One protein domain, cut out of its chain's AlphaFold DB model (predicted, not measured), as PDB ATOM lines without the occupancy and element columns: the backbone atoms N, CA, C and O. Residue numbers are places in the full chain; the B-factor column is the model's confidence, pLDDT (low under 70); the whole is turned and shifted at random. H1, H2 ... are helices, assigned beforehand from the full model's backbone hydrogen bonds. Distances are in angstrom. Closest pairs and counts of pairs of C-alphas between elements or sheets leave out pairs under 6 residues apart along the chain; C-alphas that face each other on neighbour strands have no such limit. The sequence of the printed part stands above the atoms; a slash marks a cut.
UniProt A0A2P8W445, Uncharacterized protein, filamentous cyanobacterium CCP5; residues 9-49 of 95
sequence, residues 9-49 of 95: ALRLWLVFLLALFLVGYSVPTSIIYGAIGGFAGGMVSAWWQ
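Overview. This is residues 9 to 49 of the 95 residues of an uncharacterized protein of filamentous cyanobacterium CCP5 (UniProt A0A2P8W445). The domain is a helical hairpin: the long helix H2 and the shorter helix H1 run side by side in opposite ways, joined at one end by a tight turn. The two make a flat pair, with H2 giving the longest axis and residues 24 to 29, of which 27 to 29 belong to H2, sticking out at the joined end. The printed part has 41 residues, with two named helices in the order H1, H2 and no named strand; its class is all helix. It is only just loose, close to compact, with a radius of gyration of the C-alphas of 11.0 A and spans of 34 by 18 by 7 A.

Along the chain. H2 is the longest helix, residues 27 to 49, and measures 32.2 A from first to last C-alpha. It begins at C-alpha 27 at (110.303, 122.174, 169.234) and ends at C-alpha 49 at (126.163, 96.240, 158.496). H1, residues 9 to 22, measures 19.7 A from C-alpha 9 at (130.431, 107.443, 162.842) to C-alpha 22.

Arrangement. H2 and H1 form a helical hairpin, two successive helices that run opposite ways, here at a shallow tilt of 14 degrees. They only just touch, with 3 pairs of C-alphas within 8 A. Their closest C-alphas are those of Phe 16 and Gly 37, 7.1 A apart, and their centres are 11.6 A apart. In H1 and H2 every O i to N i+4 pair is within hydrogen-bond range.

Size, cuts and confidence. The two C-alphas farthest apart are those of Ser 26 and Gln 49, at 34.2 A, while the first and last printed C-alphas, of Ala 9 and Gln 49, are 12.8 A apart. The link from H1 to H2 is tight, with 4 residues. Residues 24 to 29, of which 27 to 29 belong to H2, stand free. The printed part has no cut. The mean pLDDT of the printed part is 70.4, and 17 residues are under 70: residue 9, residues 20 to 27, residues 29 to 30, residue 33 and residues 45 to 49.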
ATOM      1  N   ALA A   9     131.260 107.127 161.683       66.12
ATOM      2  CA  ALA A   9     130.431 107.443 162.842       66.12
ATOM      3  C   ALA A   9     130.714 108.830 163.445       66.12
ATOM      4  O   ALA A   9     129.776 109.562 163.738       66.12
ATOM      5  N   LEU A  10     131.983 109.227 163.586       73.88
ATOM      6  CA  LEU A  10     132.362 110.539 164.118       73.88
ATOM      7  C   LEU A  10     131.953 111.655 163.149       73.88
ATOM      8  O   LEU A  10     131.436 112.687 163.562       73.88
ATOM      9  N   ARG A  11     132.118 111.420 161.842       70.31
ATOM     10  CA  ARG A  11     131.688 112.365 160.802       70.31
ATOM     11  C   ARG A  11     130.166 112.537 160.794       70.31
ATOM     12  O   ARG A  11     129.687 113.659 160.691       70.31
ATOM     13  N   LEU A  12     129.421 111.444 160.962       73.94
ATOM     14  CA  LEU A  12     127.959 111.455 161.060       73.94
ATOM     15  C   LEU A  12     127.478 112.148 162.347       73.94
ATOM     16  O   LEU A  12     126.521 112.915 162.313       73.94
ATOM     17  N   TRP A  13     128.193 111.946 163.456       71.81
ATOM     18  CA  TRP A  13     127.944 112.614 164.735       71.81
ATOM     19  C   TRP A  13     128.169 114.132 164.656       71.81
ATOM     20  O   TRP A  13     127.337 114.899 165.137       71.81
ATOM     21  N   LEU A  14     129.228 114.581 163.971       77.06
ATOM     22  CA  LEU A  14     129.446 116.006 163.703       77.06
ATOM     23  C   LEU A  14     128.349 116.605 162.820       77.06
ATOM     24  O   LEU A  14     127.893 117.703 163.107       77.06
ATOM     25  N   VAL A  15     127.917 115.911 161.762       75.00
ATOM     26  CA  VAL A  15     126.834 116.406 160.891       75.00
ATOM     27  C   VAL A  15     125.516 116.513 161.664       75.00
ATOM     28  O   VAL A  15     124.787 117.481 161.477       75.00
ATOM     29  N   PHE A  16     125.237 115.576 162.574       71.75
ATOM     30  CA  PHE A  16     124.070 115.628 163.457       71.75
ATOM     31  C   PHE A  16     124.112 116.833 164.409       71.75
ATOM     32  O   PHE A  16     123.148 117.593 164.490       71.75
ATOM     33  N   LEU A  17     125.244 117.050 165.085       74.81
ATOM     34  CA  LEU A  17     125.450 118.207 165.963       74.81
ATOM     35  C   LEU A  17     125.417 119.532 165.194       74.81
ATOM     36  O   LEU A  17     124.836 120.502 165.671       74.81
ATOM     37  N   LEU A  18     126.001 119.569 163.997       75.56
ATOM     38  CA  LEU A  18     126.010 120.748 163.137       75.56
ATOM     39  C   LEU A  18     124.605 121.072 162.628       75.56
ATOM     40  O   LEU A  18     124.231 122.239 162.610       75.56
ATOM     41  N   ALA A  19     123.813 120.062 162.265       70.50
ATOM     42  CA  ALA A  19     122.413 120.245 161.895       70.50
ATOM     43  C   ALA A  19     121.587 120.776 163.078       70.50
ATOM     44  O   ALA A  19     120.843 121.737 162.913       70.50
ATOM     45  N   LEU A  20     121.768 120.217 164.281       66.56
ATOM     46  CA  LEU A  20     121.130 120.720 165.505       66.56
ATOM     47  C   LEU A  20     121.538 122.164 165.832       66.56
ATOM     48  O   LEU A  20     120.715 122.940 166.311       66.56
ATOM     49  N   PHE A  21     122.793 122.527 165.561       68.12
ATOM     50  CA  PHE A  21     123.323 123.867 165.798       68.12
ATOM     51  C   PHE A  21     122.828 124.896 164.768       68.12
ATOM     52  O   PHE A  21     122.402 125.981 165.157       68.12
ATOM     53  N   LEU A  22     122.835 124.566 163.468       61.81
ATOM     54  CA  LEU A  22     122.390 125.470 162.393       61.81
ATOM     55  C   LEU A  22     120.885 125.747 162.425       61.81
ATOM     56  O   LEU A  22     120.449 126.793 161.955       61.81
ATOM     57  N   VAL A  23     120.091 124.801 162.931       64.69
ATOM     58  CA  VAL A  23     118.627 124.879 162.859       64.69
ATOM     59  C   VAL A  23     118.026 125.855 163.864       64.69
ATOM     60  O   VAL A  23     116.897 126.259 163.631       64.69
ATOM     61  N   GLY A  24     118.752 126.248 164.922       65.12
ATOM     62  CA  GLY A  24     118.373 127.294 165.883       65.12
ATOM     63  C   GLY A  24     116.871 127.620 165.954       65.12
ATOM     64  O   GLY A  24     116.426 128.480 165.208       65.12
ATOM     65  N   TYR A  25     116.143 126.990 166.893       54.81
ATOM     66  CA  TYR A  25     114.732 127.216 167.292       54.81
ATOM     67  C   TYR A  25     113.596 126.268 166.815       54.81
ATOM     68  O   TYR A  25     113.586 125.677 165.741       54.81
ATOM     69  N   SER A  26     112.587 126.233 167.706       64.12
ATOM     70  CA  SER A  26     111.253 125.600 167.729       64.12
ATOM     71  C   SER A  26     111.161 124.062 167.778       64.12
ATOM     72  O   SER A  26     111.646 123.325 166.923       64.12
ATOM     73  N   VAL A  27     110.477 123.584 168.826       61.16
ATOM     74  CA  VAL A  27     110.303 122.174 169.234       61.16
ATOM     75  C   VAL A  27     109.812 121.236 168.111       61.16
ATOM     76  O   VAL A  27     110.358 120.136 168.000       61.16
ATOM     77  N   PRO A  28     108.852 121.616 167.243       70.25
ATOM     78  CA  PRO A  28     108.313 120.700 166.232       70.25
ATOM     79  C   PRO A  28     109.314 120.375 165.117       70.25
ATOM     80  O   PRO A  28     109.424 119.233 164.674       70.25
ATOM     81  N   THR A  29     110.083 121.370 164.681       62.75
ATOM     82  CA  THR A  29     111.079 121.233 163.612       62.75
ATOM     83  C   THR A  29     112.261 120.378 164.057       62.75
ATOM     84  O   THR A  29     112.749 119.563 163.277       62.75
ATOM     85  N   SER A  30     112.649 120.462 165.333       65.50
ATOM     86  CA  SER A  30     113.694 119.608 165.912       65.50
ATOM     87  C   SER A  30     113.320 118.116 165.890       65.50
ATOM     88  O   SER A  30     114.157 117.268 165.581       65.50
ATOM     89  N   ILE A  31     112.042 117.780 166.112       72.25
ATOM     90  CA  ILE A  31     111.549 116.392 166.056       72.25
ATOM     91  C   ILE A  31     111.593 115.843 164.627       72.25
ATOM     92  O   ILE A  31     112.031 114.712 164.427       72.25
ATOM     93  N   ILE A  32     111.184 116.632 163.629       77.31
ATOM     94  CA  ILE A  32     111.189 116.195 162.224       77.31
ATOM     95  C   ILE A  32     112.625 115.956 161.745       77.31
ATOM     96  O   ILE A  32     112.914 114.917 161.150       77.31
ATOM     97  N   TYR A  33     113.547 116.867 162.060       69.88
ATOM     98  CA  TYR A  33     114.955 116.698 161.701       69.88
ATOM     99  C   TYR A  33     115.625 115.554 162.470       69.88
ATOM    100  O   TYR A  33     116.399 114.797 161.881       69.88
ATOM    101  N   GLY A  34     115.281 115.358 163.747       71.69
ATOM    102  CA  GLY A  34     115.702 114.194 164.526       71.69
ATOM    103  C   GLY A  34     115.174 112.875 163.954       71.69
ATOM    104  O   GLY A  34     115.924 111.905 163.868       71.69
ATOM    105  N   ALA A  35     113.922 112.844 163.490       79.19
ATOM    106  CA  ALA A  35     113.316 111.673 162.860       79.19
ATOM    107  C   ALA A  35     113.988 111.336 161.522       79.19
ATOM    108  O   ALA A  35     114.342 110.181 161.297       79.19
ATOM    109  N   ILE A  36     114.236 112.330 160.663       78.75
ATOM    110  CA  ILE A  36     114.922 112.126 159.379       78.75
ATOM    111  C   ILE A  36     116.384 111.719 159.609       78.75
ATOM    112  O   ILE A  36     116.861 110.783 158.971       78.75
ATOM    113  N   GLY A  37     117.084 112.360 160.549       76.12
ATOM    114  CA  GLY A  37     118.468 112.034 160.898       76.12
ATOM    115  C   GLY A  37     118.619 110.652 161.540       76.12
ATOM    116  O   GLY A  37     119.526 109.903 161.179       76.12
ATOM    117  N   GLY A  38     117.706 110.276 162.438       75.12
ATOM    118  CA  GLY A  38     117.653 108.945 163.043       75.12
ATOM    119  C   GLY A  38     117.281 107.858 162.036       75.12
ATOM    120  O   GLY A  38     117.899 106.794 162.030       75.12
ATOM    121  N   PHE A  39     116.338 108.136 161.133       81.19
ATOM    122  CA  PHE A  39     115.935 107.206 160.079       81.19
ATOM    123  C   PHE A  39     117.041 107.013 159.037       81.19
ATOM    124  O   PHE A  39     117.421 105.881 158.745       81.19
ATOM    125  N   ALA A  40     117.627 108.101 158.533       78.38
ATOM    126  CA  ALA A  40     118.745 108.048 157.594       78.38
ATOM    127  C   ALA A  40     119.995 107.430 158.240       78.38
ATOM    128  O   ALA A  40     120.641 106.580 157.633       78.38
ATOM    129  N   GLY A  41     120.310 107.786 159.490       74.94
ATOM    130  CA  GLY A  41     121.416 107.204 160.251       74.94
ATOM    131  C   GLY A  41     121.220 105.713 160.531       74.94
ATOM    132  O   GLY A  41     122.154 104.930 160.355       74.94
ATOM    133  N   GLY A  42     120.004 105.297 160.891       75.62
ATOM    134  CA  GLY A  42     119.635 103.892 161.063       75.62
ATOM    135  C   GLY A  42     119.732 103.102 159.758       75.62
ATOM    136  O   GLY A  42     120.294 102.008 159.745       75.62
ATOM    137  N   MET A  43     119.270 103.680 158.647       75.50
ATOM    138  CA  MET A  43     119.312 103.052 157.326       75.50
ATOM    139  C   MET A  43     120.743 102.938 156.787       75.50
ATOM    140  O   MET A  43     121.128 101.875 156.312       75.50
ATOM    141  N   VAL A  44     121.569 103.976 156.936       71.88
ATOM    142  CA  VAL A  44     122.994 103.946 156.565       71.88
ATOM    143  C   VAL A  44     123.785 103.002 157.477       71.88
ATOM    144  O   VAL A  44     124.646 102.278 156.987       71.88
ATOM    145  N   SER A  45     123.477 102.943 158.777       67.81
ATOM    146  CA  SER A  45     124.084 101.984 159.714       67.81
ATOM    147  C   SER A  45     123.722 100.537 159.361       67.81
ATOM    148  O   SER A  45     124.604  99.682 159.284       67.81
ATOM    149  N   ALA A  46     122.451 100.266 159.048       69.06
ATOM    150  CA  ALA A  46     121.996  98.960 158.567       69.06
ATOM    151  C   ALA A  46     122.641  98.594 157.222       69.06
ATOM    152  O   ALA A  46     123.082  97.462 157.018       69.06
ATOM    153  N   TRP A  47     122.781  99.561 156.318       64.88
ATOM    154  CA  TRP A  47     123.443  99.352 155.035       64.88
ATOM    155  C   TRP A  47     124.951  99.109 155.196       64.88
ATOM    156  O   TRP A  47     125.523  98.276 154.499       64.88
ATOM    157  N   TRP A  48     125.591  99.728 156.195       62.50
ATOM    158  CA  TRP A  48     126.991  99.465 156.540       62.50
ATOM    159  C   TRP A  48     127.198  98.121 157.258       62.50
ATOM    160  O   TRP A  48     128.238  97.490 157.068       62.50
ATOM    161  N   GLN A  49     126.214  97.637 158.027       57.38
ATOM    162  CA  GLN A  49     126.163  96.240 158.496       57.38
ATOM    163  C   GLN A  49     125.990  95.258 157.328       57.38
ATOM    164  O   GLN A  49     126.437  94.118 157.401       57.38
TER     165      GLN A  49